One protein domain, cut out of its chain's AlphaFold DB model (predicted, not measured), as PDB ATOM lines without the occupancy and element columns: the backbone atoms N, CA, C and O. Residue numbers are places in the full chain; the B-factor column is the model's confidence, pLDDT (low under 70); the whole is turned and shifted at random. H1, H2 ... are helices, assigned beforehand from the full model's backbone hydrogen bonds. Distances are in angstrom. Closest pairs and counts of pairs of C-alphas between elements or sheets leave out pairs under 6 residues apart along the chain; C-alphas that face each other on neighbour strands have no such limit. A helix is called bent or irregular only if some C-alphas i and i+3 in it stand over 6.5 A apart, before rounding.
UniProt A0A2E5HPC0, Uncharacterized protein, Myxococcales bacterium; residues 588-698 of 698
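Overview. This is residues 588 to 698 of the 698 residues of an uncharacterized protein of Myxococcales bacterium (UniProt A0A2E5HPC0). One long helix, H4, runs through the core; H5 folds back beside it, and the short H6 packs on both, the centres of the three making a triangle. H1 crosses H4 on the side away from H5, H3 makes a corner with the beginning of H4, and a loop with tiny H2 reaches far to one side, where residues 609 to 614 and 617 to 622 stick out. The printed part has 111 residues, with six named helices in the order H1 to H6 and no named strand; the class is all helix. The whole is compact, with a radius of gyration of the C-alphas of 14.2 A, and spans 37 by 34 by 22 A.

Along the chain. H4, residues 648 to 668, is the longest helix at 30.5 A, from C-alpha 648 at (-8.385, -40.757, 8.831) to C-alpha 668 at (-5.539, -51.343, 37.252). H5, residues 672 to 685, measures 20.3 A, and H6, residues 690 to 695, measures 8.6 A and ends at C-alpha 695 at (-14.267, -54.261, 27.917). H1, residues 589 to 601, measures 19.7 A and begins at C-alpha 589 at (2.983, -49.560, 10.323); it is irregular, with C-alphas 590 and 593 7.5 A apart. H3 is residues 639 to 646, 10.1 A, and H2 is residues 613 to 616, 5.1 A.

Arrangement. H4 is the hub, touching four other helices. H4 and H5 form a helical hairpin, opposite ways at a shallow tilt of 12 degrees; their closest C-alphas, of Ser 663 and Ala 675, are 4.0 A apart. H5 and H6 form another, at a shallow tilt of 26 degrees, with the C-alphas of Cys 679 and Ala 692 closest at 4.7 A. H4 touches H6 with residues 656 to 663 alone, the same way at a shallow tilt of 34 degrees, only just short of steep; the closest C-alphas, of Val 660 and Ala 692, are 5.9 A apart. H4 touches H1 with residues 654 to 662 alone, the same way at a steep tilt of 40 degrees; the C-alphas of Val 596 and Val 658 are closest at 5.3 A. H4 touches H3 with residues 651 to 655 alone, opposite ways at a steep tilt of 52 degrees; the C-alphas of Leu 643 and Thr 651 are closest at 5.7 A. H1 and H3 are near each other, H1 and H5 are apart, and H2 touches no helix. Each O i to N i+4 pair is within hydrogen-bond range in H3, H4, H5 and H6, and 7 of 9 in H1; H2 is too short for such a pair.

Size, cuts and confidence. The C-alphas farthest apart, of Glu 590 and Asp 617, are 41.0 A apart. The printed part has no cut. The links H1 to H2 and H2 to H3 are long, with 11 and 22 residues. The mean pLDDT of the printed part is 70.2; residues 602 to 635, 670 to 671, 674 and 695 to 698 are under 70.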
ATOM      1  N   HIS A 588       4.617 -45.126   9.288       88.69
ATOM      2  CA  HIS A 588       5.082 -46.515   9.210       88.69
ATOM      3  C   HIS A 588       4.304 -47.443  10.156       88.69
ATOM      4  O   HIS A 588       4.261 -47.235  11.367       88.69
ATOM      5  N   ILE A 589       3.755 -48.528   9.598       87.00
ATOM      6  CA  ILE A 589       2.983 -49.560  10.323       87.00
ATOM      7  C   ILE A 589       3.804 -50.212  11.456       87.00
ATOM      8  O   ILE A 589       3.265 -50.550  12.506       87.00
ATOM      9  N   GLU A 590       5.126 -50.326  11.288       89.19
ATOM     10  CA  GLU A 590       6.060 -50.841  12.307       89.19
ATOM     11  C   GLU A 590       6.093 -50.025  13.613       89.19
ATOM     12  O   GLU A 590       6.587 -50.516  14.629       89.19
ATOM     13  N   ASP A 591       5.604 -48.782  13.595       90.25
ATOM     14  CA  ASP A 591       5.636 -47.862  14.735       90.25
ATOM     15  C   ASP A 591       4.262 -47.626  15.372       90.25
ATOM     16  O   ASP A 591       4.173 -46.910  16.369       90.25
ATOM     17  N   GLU A 592       3.196 -48.266  14.869       91.69
ATOM     18  CA  GLU A 592       1.847 -48.155  15.445       91.69
ATOM     19  C   GLU A 592       1.839 -48.409  16.951       91.69
ATOM     20  O   GLU A 592       1.357 -47.580  17.719       91.69
ATOM     21  N   ASP A 593       2.379 -49.548  17.382       90.62
ATOM     22  CA  ASP A 593       2.266 -49.972  18.774       90.62
ATOM     23  C   ASP A 593       3.194 -49.156  19.697       90.62
ATOM     24  O   ASP A 593       2.846 -48.943  20.859       90.62
ATOM     25  N   ARG A 594       4.294 -48.580  19.171       90.50
ATOM     26  CA  ARG A 594       5.091 -47.557  19.881       90.50
ATOM     27  C   ARG A 594       4.283 -46.283  20.099       90.50
ATOM     28  O   ARG A 594       4.209 -45.787  21.219       90.50
ATOM     29  N   LEU A 595       3.659 -45.758  19.043       89.06
ATOM     30  CA  LEU A 595       2.873 -44.522  19.096       89.06
ATOM     31  C   LEU A 595       1.613 -44.687  19.961       89.06
ATOM     32  O   LEU A 595       1.238 -43.764  20.684       89.06
ATOM     33  N   VAL A 596       1.003 -45.875  19.947       88.25
ATOM     34  CA  VAL A 596      -0.108 -46.249  20.832       88.25
ATOM     35  C   VAL A 596       0.355 -46.302  22.289       88.25
ATOM     36  O   VAL A 596      -0.250 -45.649  23.136       88.25
ATOM     37  N   HIS A 597       1.437 -47.028  22.591       87.44
ATOM     38  CA  HIS A 597       2.000 -47.117  23.943       87.44
ATOM     39  C   HIS A 597       2.375 -45.732  24.491       87.44
ATOM     40  O   HIS A 597       1.993 -45.380  25.607       87.44
ATOM     41  N   PHE A 598       3.018 -44.908  23.661       85.44
ATOM     42  CA  PHE A 598       3.377 -43.531  23.971       85.44
ATOM     43  C   PHE A 598       2.161 -42.646  24.302       85.44
ATOM     44  O   PHE A 598       2.181 -41.912  25.290       85.44
ATOM     45  N   ALA A 599       1.081 -42.734  23.519       82.00
ATOM     46  CA  ALA A 599      -0.147 -41.969  23.752       82.00
ATOM     47  C   ALA A 599      -0.942 -42.435  24.992       82.00
ATOM     48  O   ALA A 599      -1.697 -41.644  25.566       82.00
ATOM     49  N   VAL A 600      -0.757 -43.689  25.430       80.50
ATOM     50  CA  VAL A 600      -1.250 -44.178  26.731       80.50
ATOM     51  C   VAL A 600      -0.398 -43.623  27.878       80.50
ATOM     52  O   VAL A 600      -0.954 -43.081  28.829       80.50
ATOM     53  N   GLU A 601       0.936 -43.733  27.812       76.75
ATOM     54  CA  GLU A 601       1.794 -43.402  28.960       76.75
ATOM     55  C   GLU A 601       2.099 -41.908  29.143       76.75
ATOM     56  O   GLU A 601       2.327 -41.481  30.276       76.75
ATOM     57  N   HIS A 602       2.236 -41.123  28.070       67.19
ATOM     58  CA  HIS A 602       2.824 -39.768  28.116       67.19
ATOM     59  C   HIS A 602       1.909 -38.690  27.498       67.19
ATOM     60  O   HIS A 602       2.340 -37.560  27.257       67.19
ATOM     61  N   GLY A 603       0.648 -39.033  27.226       58.16
ATOM     62  CA  GLY A 603      -0.290 -38.181  26.504       58.16
ATOM     63  C   GLY A 603      -0.972 -37.104  27.349       58.16
ATOM     64  O   GLY A 603      -1.708 -37.406  28.288       58.16
ATOM     65  N   ALA A 604      -0.827 -35.841  26.941       55.78
ATOM     66  CA  ALA A 604      -1.761 -34.784  27.322       55.78
ATOM     67  C   ALA A 604      -3.012 -34.884  26.430       55.78
ATOM     68  O   ALA A 604      -2.993 -34.514  25.252       55.78
ATOM     69  N   TRP A 605      -4.093 -35.418  26.991       58.22
ATOM     70  CA  TRP A 605      -5.417 -35.408  26.368       58.22
ATOM     71  C   TRP A 605      -6.092 -34.073  26.654       58.22
ATOM     72  O   TRP A 605      -5.956 -33.535  27.752       58.22
ATOM     73  N   THR A 606      -6.796 -33.534  25.660       52.38
ATOM     74  CA  THR A 606      -7.401 -32.194  25.684       52.38
ATOM     75  C   THR A 606      -6.438 -31.096  26.135       52.38
ATOM     76  O   THR A 606      -6.577 -30.516  27.210       52.38
ATOM     77  N   ARG A 607      -5.509 -30.714  25.251       42.62
ATOM     78  CA  ARG A 607      -5.072 -29.314  25.223       42.62
ATOM     79  C   ARG A 607      -6.087 -28.539  24.388       42.62
ATOM     80  O   ARG A 607      -5.906 -28.405  23.183       42.62
ATOM     81  N   ILE A 608      -7.178 -28.125  25.035       43.50
ATOM     82  CA  ILE A 608      -8.199 -27.259  24.430       43.50
ATOM     83  C   ILE A 608      -7.495 -26.015  23.863       43.50
ATOM     84  O   ILE A 608      -6.534 -25.527  24.469       43.50
ATOM     85  N   ASP A 609      -7.932 -25.526  22.699       43.09
ATOM     86  CA  ASP A 609      -7.411 -24.276  22.144       43.09
ATOM     87  C   ASP A 609      -7.669 -23.143  23.156       43.09
ATOM     88  O   ASP A 609      -8.832 -22.920  23.513       43.09
ATOM     89  N   PRO A 610      -6.630 -22.423  23.630       40.88
ATOM     90  CA  PRO A 610      -6.785 -21.364  24.626       40.88
ATOM     91  C   PRO A 610      -7.582 -20.146  24.129       40.88
ATOM     92  O   PRO A 610      -7.807 -19.219  24.904       40.88
ATOM     93  N   THR A 611      -7.986 -20.126  22.855       38.47
ATOM     94  CA  THR A 611      -8.878 -19.127  22.248       38.47
ATOM     95  C   THR A 611     -10.315 -19.620  22.040       38.47
ATOM     96  O   THR A 611     -11.165 -18.823  21.654       38.47
ATOM     97  N   SER A 612     -10.609 -20.898  22.309       41.78
ATOM     98  CA  SER A 612     -11.965 -21.455  22.199       41.78
ATOM     99  C   SER A 612     -12.775 -21.282  23.487       41.78
ATOM    100  O   SER A 612     -12.236 -21.394  24.591       41.78
ATOM    101  N   ASP A 613     -14.086 -21.068  23.353       45.34
ATOM    102  CA  ASP A 613     -14.988 -20.751  24.474       45.34
ATOM    103  C   ASP A 613     -14.949 -21.814  25.592       45.34
ATOM    104  O   ASP A 613     -14.935 -21.487  26.778       45.34
ATOM    105  N   ALA A 614     -14.798 -23.092  25.223       42.88
ATOM    106  CA  ALA A 614     -14.686 -24.211  26.162       42.88
ATOM    107  C   ALA A 614     -13.463 -24.131  27.105       42.88
ATOM    108  O   ALA A 614     -13.487 -24.721  28.187       42.88
ATOM    109  N   PHE A 615     -12.397 -23.416  26.723       43.97
ATOM    110  CA  PHE A 615     -11.259 -23.142  27.608       43.97
ATOM    111  C   PHE A 615     -11.551 -21.991  28.581       43.97
ATOM    112  O   PHE A 615     -11.062 -22.006  29.708       43.97
ATOM    113  N   LEU A 616     -12.346 -21.005  28.159       47.12
ATOM    114  CA  LEU A 616     -12.670 -19.814  28.948       47.12
ATOM    115  C   LEU A 616     -13.717 -20.104  30.035       47.12
ATOM    116  O   LEU A 616     -13.615 -19.559  31.133       47.12
ATOM    117  N   ASP A 617     -14.666 -21.003  29.760       45.53
ATOM    118  CA  ASP A 617     -15.701 -21.433  30.715       45.53
ATOM    119  C   ASP A 617     -15.210 -22.472  31.749       45.53
ATOM    120  O   ASP A 617     -15.893 -22.726  32.746       45.53
ATOM    121  N   THR A 618     -14.036 -23.091  31.551       42.38
ATOM    122  CA  THR A 618     -13.538 -24.163  32.435       42.38
ATOM    123  C   THR A 618     -12.553 -23.632  33.481       42.38
ATOM    124  O   THR A 618     -11.538 -23.017  33.163       42.38
ATOM    125  N   ASN A 619     -12.804 -23.925  34.761       40.75
ATOM    126  CA  ASN A 619     -11.921 -23.515  35.852       40.75
ATOM    127  C   ASN A 619     -10.531 -24.175  35.727       40.75
ATOM    128  O   ASN A 619     -10.393 -25.395  35.626       40.75
ATOM    129  N   LEU A 620      -9.477 -23.357  35.779       44.62
ATOM    130  CA  LEU A 620      -8.101 -23.768  35.483       44.62
ATOM    131  C   LEU A 620      -7.526 -24.776  36.502       44.62
ATOM    132  O   LEU A 620      -6.571 -25.487  36.195       44.62
ATOM    133  N   LEU A 621      -8.133 -24.880  37.692       41.09
ATOM    134  CA  LEU A 621      -7.832 -25.926  38.677       41.09
ATOM    135  C   LEU A 621      -8.415 -27.296  38.302       41.09
ATOM    136  O   LEU A 621      -7.767 -28.309  38.559       41.09
ATOM    137  N   ASP A 622      -9.582 -27.352  37.656       40.00
ATOM    138  CA  ASP A 622     -10.200 -28.626  37.266       40.00
ATOM    139  C   ASP A 622      -9.368 -29.313  36.170       40.00
ATOM    140  O   ASP A 622      -9.116 -30.516  36.238       40.00
ATOM    141  N   HIS A 623      -8.794 -28.539  35.243       46.69
ATOM    142  CA  HIS A 623      -7.816 -29.021  34.256       46.69
ATOM    143  C   HIS A 623      -6.565 -29.694  34.857       46.69
ATOM    144  O   HIS A 623      -5.892 -30.446  34.153       46.69
ATOM    145  N   LEU A 624      -6.237 -29.443  36.130       41.09
ATOM    146  CA  LEU A 624      -5.099 -30.056  36.830       41.09
ATOM    147  C   LEU A 624      -5.483 -31.306  37.645       41.09
ATOM    148  O   LEU A 624      -4.598 -32.001  38.144       41.09
ATOM    149  N   VAL A 625      -6.783 -31.586  37.797       38.81
ATOM    150  CA  VAL A 625      -7.322 -32.651  38.665       38.81
ATOM    151  C   VAL A 625      -8.117 -33.700  37.874       38.81
ATOM    152  O   VAL A 625      -8.177 -34.865  38.276       38.81
ATOM    153  N   LEU A 626      -8.716 -33.322  36.741       43.44
ATOM    154  CA  LEU A 626      -9.542 -34.206  35.921       43.44
ATOM    155  C   LEU A 626      -8.710 -35.190  35.080       43.44
ATOM    156  O   LEU A 626      -7.653 -34.882  34.533       43.44
ATOM    157  N   ARG A 627      -9.234 -36.412  34.943       52.91
ATOM    158  CA  ARG A 627      -8.687 -37.481  34.097       52.91
ATOM    159  C   ARG A 627      -8.991 -37.228  32.610       52.91
ATOM    160  O   ARG A 627     -10.048 -36.678  32.297       52.91
ATOM    161  N   PRO A 628      -8.168 -37.766  31.681       51.88
ATOM    162  CA  PRO A 628      -8.312 -37.591  30.223       51.88
ATOM    163  C   PRO A 628      -9.687 -37.977  29.646       51.88
ATOM    164  O   PRO A 628     -10.036 -37.591  28.540       51.88
ATOM    165  N   LEU A 629     -10.475 -38.752  30.394       54.50
ATOM    166  CA  LEU A 629     -11.756 -39.331  29.989       54.50
ATOM    167  C   LEU A 629     -12.972 -38.583  30.571       54.50
ATOM    168  O   LEU A 629     -14.053 -39.166  30.652       54.50
ATOM    169  N   GLN A 630     -12.820 -37.346  31.059       52.31
ATOM    170  CA  GLN A 630     -13.939 -36.581  31.635       52.31
ATOM    171  C   GLN A 630     -14.592 -35.608  30.636       52.31
ATOM    172  O   GLN A 630     -15.824 -35.539  30.611       52.31
ATOM    173  N   TYR A 631     -13.822 -34.982  29.741       53.03
ATOM    174  CA  TYR A 631     -14.320 -34.099  28.671       53.03
ATOM    175  C   TYR A 631     -15.207 -34.827  27.643       53.03
ATOM    176  O   TYR A 631     -15.027 -36.035  27.470       53.03
ATOM    177  N   PRO A 632     -16.169 -34.145  26.980       50.97
ATOM    178  CA  PRO A 632     -17.067 -34.760  25.994       50.97
ATOM    179  C   PRO A 632     -16.312 -35.463  24.861       50.97
ATOM    180  O   PRO A 632     -16.472 -36.675  24.709       50.97
ATOM    181  N   ASP A 633     -15.422 -34.723  24.191       57.69
ATOM    182  CA  ASP A 633     -14.664 -35.139  23.006       57.69
ATOM    183  C   ASP A 633     -13.146 -35.101  23.295       57.69
ATOM    184  O   ASP A 633     -12.464 -34.104  23.029       57.69
ATOM    185  N   PRO A 634     -12.589 -36.148  23.936       62.12
ATOM    186  CA  PRO A 634     -11.206 -36.137  24.394       62.12
ATOM    187  C   PRO A 634     -10.219 -36.467  23.266       62.12
ATOM    188  O   PRO A 634      -9.892 -37.628  23.029       62.12
ATOM    189  N   HIS A 635      -9.701 -35.430  22.608       65.19
ATOM    190  CA  HIS A 635      -8.644 -35.544  21.597       65.19
ATOM    191  C   HIS A 635      -7.239 -35.630  22.205       65.19
ATOM    192  O   HIS A 635      -6.938 -34.994  23.221       65.19
ATOM    193  N   HIS A 636      -6.345 -36.377  21.554       71.50
ATOM    194  CA  HIS A 636      -4.938 -36.474  21.949       71.50
ATOM    195  C   HIS A 636      -4.066 -35.524  21.119       71.50
ATOM    196  O   HIS A 636      -4.212 -35.454  19.903       71.50
ATOM    197  N   MET A 637      -3.086 -34.849  21.734       74.00
ATOM    198  CA  MET A 637      -2.215 -33.888  21.029       74.00
ATOM    199  C   MET A 637      -1.414 -34.473  19.840       74.00
ATOM    200  O   MET A 637      -0.865 -33.707  19.051       74.00
ATOM    201  N   LEU A 638      -1.322 -35.803  19.700       77.69
ATOM    202  CA  LEU A 638      -0.650 -36.467  18.573       77.69
ATOM    203  C   LEU A 638      -1.590 -36.719  17.373       77.69
ATOM    204  O   LEU A 638      -1.121 -37.005  16.274       77.69
ATOM    205  N   GLU A 639      -2.906 -36.616  17.569       82.00
ATOM    206  CA  GLU A 639      -3.932 -36.993  16.588       82.00
ATOM    207  C   GLU A 639      -3.813 -36.257  15.236       82.00
ATOM    208  O   GLU A 639      -3.863 -36.947  14.217       82.00
ATOM    209  N   PRO A 640      -3.527 -34.936  15.157       77.81
ATOM    210  CA  PRO A 640      -3.317 -34.257  13.871       77.81
ATOM    211  C   PRO A 640      -2.154 -34.837  13.052       77.81
ATOM    212  O   PRO A 640      -2.224 -34.920  11.826       77.81
ATOM    213  N   TYR A 641      -1.090 -35.290  13.721       81.69
ATOM    214  CA  TYR A 641       0.082 -35.883  13.072       81.69
ATOM    215  C   TYR A 641      -0.197 -37.317  12.609       81.69
ATOM    216  O   TYR A 641       0.226 -37.694  11.518       81.69
ATOM    217  N   LEU A 642      -0.969 -38.085  13.390       84.75
ATOM    218  CA  LEU A 642      -1.463 -39.403  12.979       84.75
ATOM    219  C   LEU A 642      -2.385 -39.288  11.753       84.75
ATOM    220  O   LEU A 642      -2.188 -40.021  10.785       84.75
ATOM    221  N   LEU A 643      -3.309 -38.317  11.739       80.81
ATOM    222  CA  LEU A 643      -4.164 -38.028  10.579       80.81
ATOM    223  C   LEU A 643      -3.334 -37.695   9.329       80.81
ATOM    224  O   LEU A 643      -3.653 -38.172   8.239       80.81
ATOM    225  N   ALA A 644      -2.262 -36.914   9.485       78.38
ATOM    226  CA  ALA A 644      -1.409 -36.473   8.384       78.38
ATOM    227  C   ALA A 644      -0.465 -37.555   7.816       78.38
ATOM    228  O   ALA A 644      -0.072 -37.434   6.649       78.38
ATOM    229  N   GLY A 645      -0.096 -38.574   8.607       82.88
ATOM    230  CA  GLY A 645       0.782 -39.680   8.191       82.88
ATOM    231  C   GLY A 645       0.063 -40.998   7.868       82.88
ATOM    232  O   GLY A 645       0.373 -41.625   6.860       82.88
ATOM    233  N   PHE A 646      -0.923 -41.406   8.674       84.69
ATOM    234  CA  PHE A 646      -1.664 -42.670   8.514       84.69
ATOM    235  C   PHE A 646      -3.039 -42.516   7.836       84.69
ATOM    236  O   PHE A 646      -3.630 -43.506   7.402       84.69
ATOM    237  N   GLY A 647      -3.582 -41.297   7.754       85.12
ATOM    238  CA  GLY A 647      -4.913 -41.038   7.198       85.12
ATOM    239  C   GLY A 647      -6.075 -41.343   8.165       85.12
ATOM    240  O   GLY A 647      -5.898 -41.997   9.200       85.12
ATOM    241  N   PRO A 648      -7.294 -40.853   7.859       84.56
ATOM    242  CA  PRO A 648      -8.385 -40.757   8.831       84.56
ATOM    243  C   PRO A 648      -8.936 -42.105   9.312       84.56
ATOM    244  O   PRO A 648      -9.204 -42.259  10.503       84.56
ATOM    245  N   GLU A 649      -9.089 -43.098   8.431       86.38
ATOM    246  CA  GLU A 649      -9.608 -44.415   8.832       86.38
ATOM    247  C   GLU A 649      -8.646 -45.165   9.754       86.38
ATOM    248  O   GLU A 649      -9.068 -45.781  10.733       86.38
ATOM    249  N   HIS A 650      -7.346 -45.101   9.458       89.19
ATOM    250  CA  HIS A 650      -6.338 -45.808  10.238       89.19
ATOM    251  C   HIS A 650      -6.067 -45.102  11.565       89.19
ATOM    252  O   HIS A 650      -5.992 -45.755  12.603       89.19
ATOM    253  N   THR A 651      -6.062 -43.765  11.574       86.94
ATOM    254  CA  THR A 651      -5.971 -42.978  12.814       86.94
ATOM    255  C   THR A 651      -7.099 -43.315  13.786       86.94
ATOM    256  O   THR A 651      -6.826 -43.517  14.964       86.94
ATOM    257  N   ARG A 652      -8.347 -43.480  13.317       85.38
ATOM    258  CA  ARG A 652      -9.465 -43.919  14.178       85.38
ATOM    259  C   ARG A 652      -9.189 -45.267  14.852       85.38
ATOM    260  O   ARG A 652      -9.429 -45.399  16.050       85.38
ATOM    261  N   ARG A 653      -8.621 -46.239  14.126       88.56
ATOM    262  CA  ARG A 653      -8.213 -47.544  14.687       88.56
ATOM    263  C   ARG A 653      -7.082 -47.401  15.707       88.56
ATOM    264  O   ARG A 653      -7.131 -48.041  16.755       88.56
ATOM    265  N   LEU A 654      -6.094 -46.538  15.450       88.50
ATOM    266  CA  LEU A 654      -5.009 -46.254  16.399       88.50
ATOM    267  C   LEU A 654      -5.531 -45.583  17.674       88.50
ATOM    268  O   LEU A 654      -5.239 -46.052  18.769       88.50
ATOM    269  N   VAL A 655      -6.369 -44.552  17.563       86.19
ATOM    270  CA  VAL A 655      -6.984 -43.894  18.727       86.19
ATOM    271  C   VAL A 655      -7.886 -44.877  19.497       86.19
ATOM    272  O   VAL A 655      -7.855 -44.898  20.728       86.19
ATOM    273  N   ALA A 656      -8.589 -45.791  18.816       84.44
ATOM    274  CA  ALA A 656      -9.316 -46.883  19.468       84.44
ATOM    275  C   ALA A 656      -8.390 -47.876  20.210       84.44
ATOM    276  O   ALA A 656      -8.701 -48.245  21.346       84.44
ATOM    277  N   LYS A 657      -7.233 -48.272  19.639       88.88
ATOM    278  CA  LYS A 657      -6.194 -49.045  20.363       88.88
ATOM    279  C   LYS A 657      -5.761 -48.308  21.643       88.88
ATOM    280  O   LYS A 657      -5.662 -48.926  22.703       88.88
ATOM    281  N   VAL A 658      -5.542 -46.994  21.564       86.75
ATOM    282  CA  VAL A 658      -5.110 -46.170  22.706       86.75
ATOM    283  C   VAL A 658      -6.180 -46.096  23.798       86.75
ATOM    284  O   VAL A 658      -5.864 -46.306  24.969       86.75
ATOM    285  N   PHE A 659      -7.455 -45.897  23.450       84.38
ATOM    286  CA  PHE A 659      -8.547 -45.938  24.431       84.38
ATOM    287  C   PHE A 659      -8.701 -47.316  25.101       84.38
ATOM    288  O   PHE A 659      -8.978 -47.384  26.299       84.38
ATOM    289  N   VAL A 660      -8.447 -48.423  24.391       85.00
ATOM    290  CA  VAL A 660      -8.356 -49.757  25.019       85.00
ATOM    291  C   VAL A 660      -7.198 -49.812  26.028       85.00
ATOM    292  O   VAL A 660      -7.387 -50.293  27.147       85.00
ATOM    293  N   GLY A 661      -6.028 -49.256  25.696       84.12
ATOM    294  CA  GLY A 661      -4.895 -49.128  26.622       84.12
ATOM    295  C   GLY A 661      -5.225 -48.315  27.883       84.12
ATOM    296  O   GLY A 661      -5.023 -48.799  29.000       84.12
ATOM    297  N   LEU A 662      -5.830 -47.134  27.721       81.56
ATOM    298  CA  LEU A 662      -6.309 -46.294  28.827       81.56
ATOM    299  C   LEU A 662      -7.359 -47.008  29.693       81.56
ATOM    300  O   LEU A 662      -7.372 -46.831  30.911       81.56
ATOM    301  N   SER A 663      -8.211 -47.850  29.100       81.44
ATOM    302  CA  SER A 663      -9.159 -48.682  29.852       81.44
ATOM    303  C   SER A 663      -8.450 -49.712  30.735       81.44
ATOM    304  O   SER A 663      -8.769 -49.845  31.920       81.44
ATOM    305  N   HIS A 664      -7.433 -50.399  30.202       82.62
ATOM    306  CA  HIS A 664      -6.622 -51.336  30.981       82.62
ATOM    307  C   HIS A 664      -5.875 -50.650  32.134       82.62
ATOM    308  O   HIS A 664      -5.816 -51.215  33.228       82.62
ATOM    309  N   GLN A 665      -5.358 -49.436  31.925       76.44
ATOM    310  CA  GLN A 665      -4.726 -48.635  32.976       76.44
ATOM    311  C   GLN A 665      -5.743 -48.188  34.035       76.44
ATOM    312  O   GLN A 665      -5.599 -48.542  35.201       76.44
ATOM    313  N   ALA A 666      -6.837 -47.530  33.638       72.56
ATOM    314  CA  ALA A 666      -7.883 -47.090  34.562       72.56
ATOM    315  C   ALA A 666      -8.501 -48.250  35.369       72.56
ATOM    316  O   ALA A 666      -8.904 -48.056  36.515       72.56
ATOM    317  N   ARG A 667      -8.545 -49.467  34.807       78.56
ATOM    318  CA  ARG A 667      -8.955 -50.678  35.530       78.56
ATOM    319  C   ARG A 667      -7.918 -51.145  36.558       78.56
ATOM    320  O   ARG A 667      -8.332 -51.594  37.623       78.56
ATOM    321  N   ARG A 668      -6.611 -51.051  36.274       76.00
ATOM    322  CA  ARG A 668      -5.539 -51.343  37.252       76.00
ATOM    323  C   ARG A 668      -5.584 -50.371  38.433       76.00
ATOM    324  O   ARG A 668      -5.433 -50.811  39.565       76.00
ATOM    325  N   ASP A 669      -5.878 -49.098  38.169       71.25
ATOM    326  CA  ASP A 669      -6.070 -48.068  39.201       71.25
ATOM    327  C   ASP A 669      -7.335 -48.288  40.064       71.25
ATOM    328  O   ASP A 669      -7.484 -47.662  41.111       71.25
ATOM    329  N   GLY A 670      -8.287 -49.115  39.607       69.38
ATOM    330  CA  GLY A 670      -9.587 -49.349  40.256       69.38
ATOM    331  C   GLY A 670     -10.752 -48.467  39.770       69.38
ATOM    332  O   GLY A 670     -11.875 -48.611  40.255       69.38
ATOM    333  N   LEU A 671     -10.554 -47.582  38.786       66.19
ATOM    334  CA  LEU A 671     -11.562 -46.611  38.334       66.19
ATOM    335  C   LEU A 671     -12.446 -47.160  37.200       66.19
ATOM    336  O   LEU A 671     -12.379 -46.743  36.040       66.19
ATOM    337  N   VAL A 672     -13.335 -48.084  37.577       76.00
ATOM    338  CA  VAL A 672     -14.253 -48.826  36.688       76.00
ATOM    339  C   VAL A 672     -15.036 -47.927  35.720       76.00
ATOM    340  O   VAL A 672     -15.158 -48.260  34.543       76.00
ATOM    341  N   GLN A 673     -15.546 -46.773  36.166       71.88
ATOM    342  CA  GLN A 673     -16.341 -45.889  35.297       71.88
ATOM    343  C   GLN A 673     -15.498 -45.212  34.203       71.88
ATOM    344  O   GLN A 673     -15.969 -45.068  33.075       71.88
ATOM    345  N   SER A 674     -14.238 -44.863  34.494       68.62
ATOM    346  CA  SER A 674     -13.300 -44.365  33.479       68.62
ATOM    347  C   SER A 674     -12.975 -45.458  32.461       68.62
ATOM    348  O   SER A 674     -13.075 -45.211  31.261       68.62
ATOM    349  N   ALA A 675     -12.693 -46.684  32.919       72.19
ATOM    350  CA  ALA A 675     -12.458 -47.829  32.037       72.19
ATOM    351  C   ALA A 675     -13.660 -48.098  31.105       72.19
ATOM    352  O   ALA A 675     -13.505 -48.163  29.886       72.19
ATOM    353  N   ARG A 676     -14.888 -48.127  31.647       74.19
ATOM    354  CA  ARG A 676     -16.134 -48.272  30.870       74.19
ATOM    355  C   ARG A 676     -16.399 -47.132  29.881       74.19
ATOM    356  O   ARG A 676     -17.118 -47.347  28.903       74.19
ATOM    357  N   ARG A 677     -15.905 -45.912  30.128       75.12
ATOM    358  CA  ARG A 677     -16.021 -44.790  29.177       75.12
ATOM    359  C   ARG A 677     -14.985 -44.899  28.062       75.12
ATOM    360  O   ARG A 677     -15.349 -44.736  26.903       75.12
ATOM    361  N   ALA A 678     -13.748 -45.271  28.387       77.06
ATOM    362  CA  ALA A 678     -12.705 -45.536  27.399       77.06
ATOM    363  C   ALA A 678     -13.080 -46.690  26.448       77.06
ATOM    364  O   ALA A 678     -12.948 -46.544  25.238       77.06
ATOM    365  N   CYS A 679     -13.649 -47.792  26.961       80.62
ATOM    366  CA  CYS A 679     -14.173 -48.872  26.112       80.62
ATOM    367  C   CYS A 679     -15.234 -48.375  25.116       80.62
ATOM    368  O   CYS A 679     -15.173 -48.733  23.946       80.62
ATOM    369  N   ARG A 680     -16.166 -47.517  25.560       80.19
ATOM    370  CA  ARG A 680     -17.221 -46.959  24.697       80.19
ATOM    371  C   ARG A 680     -16.672 -46.039  23.607       80.19
ATOM    372  O   ARG A 680     -17.068 -46.185  22.456       80.19
ATOM    373  N   LEU A 681     -15.721 -45.163  23.940       80.88
ATOM    374  CA  LEU A 681     -15.035 -44.317  22.952       80.88
ATOM    375  C   LEU A 681     -14.265 -45.168  21.925       80.88
ATOM    376  O   LEU A 681     -14.345 -44.916  20.725       80.88
ATOM    377  N   ALA A 682     -13.592 -46.236  22.371       82.25
ATOM    378  CA  ALA A 682     -12.919 -47.176  21.475       82.25
ATOM    379  C   ALA A 682     -13.895 -47.893  20.521       82.25
ATOM    380  O   ALA A 682     -13.622 -47.955  19.325       82.25
ATOM    381  N   SER A 683     -15.044 -48.382  21.009       81.31
ATOM    382  CA  SER A 683     -16.073 -49.019  20.166       81.31
ATOM    383  C   SER A 683     -16.771 -48.046  19.209       81.31
ATOM    384  O   SER A 683     -17.270 -48.470  18.171       81.31
ATOM    385  N   GLN A 684     -16.847 -46.756  19.550       82.75
ATOM    386  CA  GLN A 684     -17.404 -45.720  18.673       82.75
ATOM    387  C   GLN A 684     -16.451 -45.380  17.517       82.75
ATOM    388  O   GLN A 684     -16.906 -45.168  16.395       82.75
ATOM    389  N   LEU A 685     -15.139 -45.362  17.777       81.31
ATOM    390  CA  LEU A 685     -14.106 -45.082  16.771       81.31
ATOM    391  C   LEU A 685     -13.759 -46.304  15.905       81.31
ATOM    392  O   LEU A 685     -13.508 -46.148  14.710       81.31
ATOM    393  N   ASP A 686     -13.785 -47.507  16.482       83.62
ATOM    394  CA  ASP A 686     -13.651 -48.782  15.774       83.62
ATOM    395  C   ASP A 686     -14.695 -49.808  16.276       83.62
ATOM    396  O   ASP A 686     -14.430 -50.587  17.200       83.62
ATOM    397  N   PRO A 687     -15.882 -49.871  15.637       81.75
ATOM    398  CA  PRO A 687     -16.933 -50.840  15.966       81.75
ATOM    399  C   PRO A 687     -16.552 -52.316  15.766       81.75
ATOM    400  O   PRO A 687     -17.297 -53.211  16.185       81.75
ATOM    401  N   LEU A 688     -15.415 -52.607  15.123       80.06
ATOM    402  CA  LEU A 688     -14.900 -53.965  14.942       80.06
ATOM    403  C   LEU A 688     -13.902 -54.361  16.042       80.06
ATOM    404  O   LEU A 688     -13.580 -55.545  16.168       80.06
ATOM    405  N   ASN A 689     -13.477 -53.421  16.895       76.88
ATOM    406  CA  ASN A 689     -12.508 -53.656  17.960       76.88
ATOM    407  C   ASN A 689     -13.045 -54.633  19.028       76.88
ATOM    408  O   ASN A 689     -13.793 -54.285  19.946       76.88
ATOM    409  N   LEU A 690     -12.629 -55.897  18.922       73.88
ATOM    410  CA  LEU A 690     -13.061 -56.967  19.824       73.88
ATOM    411  C   LEU A 690     -12.568 -56.786  21.269       73.88
ATOM    412  O   LEU A 690     -13.171 -57.360  22.176       73.88
ATOM    413  N   ALA A 691     -11.505 -56.010  21.507       72.88
ATOM    414  CA  ALA A 691     -11.030 -55.717  22.858       72.88
ATOM    415  C   ALA A 691     -11.936 -54.681  23.545       72.88
ATOM    416  O   ALA A 691     -12.413 -54.938  24.652       72.88
ATOM    417  N   ALA A 692     -12.274 -53.588  22.851       72.56
ATOM    418  CA  ALA A 692     -13.231 -52.582  23.316       72.56
ATOM    419  C   ALA A 692     -14.593 -53.210  23.661       72.56
ATOM    420  O   ALA A 692     -15.059 -53.123  24.798       72.56
ATOM    421  N   ARG A 693     -15.165 -53.985  22.728       70.62
ATOM    422  CA  ARG A 693     -16.467 -54.663  22.888       70.62
ATOM    423  C   ARG A 693     -16.496 -55.748  23.971       70.62
ATOM    424  O   ARG A 693     -17.572 -56.113  24.446       70.62
ATOM    425  N   ARG A 694     -15.338 -56.293  24.367       71.69
ATOM    426  CA  ARG A 694     -15.207 -57.155  25.560       71.69
ATOM    427  C   ARG A 694     -15.124 -56.318  26.837       71.69
ATOM    428  O   ARG A 694     -15.730 -56.694  27.833       71.69
ATOM    429  N   GLY A 695     -14.420 -55.188  26.796       57.88
ATOM    430  CA  GLY A 695     -14.267 -54.261  27.917       57.88
ATOM    431  C   GLY A 695     -15.529 -53.472  28.291       57.88
ATOM    432  O   GLY A 695     -15.623 -53.012  29.422       57.88
ATOM    433  N   GLU A 696     -16.504 -53.325  27.390       58.47
ATOM    434  CA  GLU A 696     -17.824 -52.737  27.698       58.47
ATOM    435  C   GLU A 696     -18.734 -53.645  28.534       58.47
ATOM    436  O   GLU A 696     -19.654 -53.163  29.190       58.47
ATOM    437  N   ARG A 697     -18.510 -54.964  28.487       60.81
ATOM    438  CA  ARG A 697     -19.364 -55.984  29.124       60.81
ATOM    439  C   ARG A 697     -18.968 -56.280  30.579       60.81
ATOM    440  O   ARG A 697     -19.415 -57.282  31.133       60.81
ATOM    441  N   LEU A 698     -18.104 -55.441  31.155       54.31
ATOM    442  CA  LEU A 698     -17.534 -55.532  32.502       54.31
ATOM    443  C   LEU A 698     -18.002 -54.353  33.348       54.31
ATOM    444  O   LEU A 698     -18.466 -54.581  34.482       54.31
TER     445      LEU A 698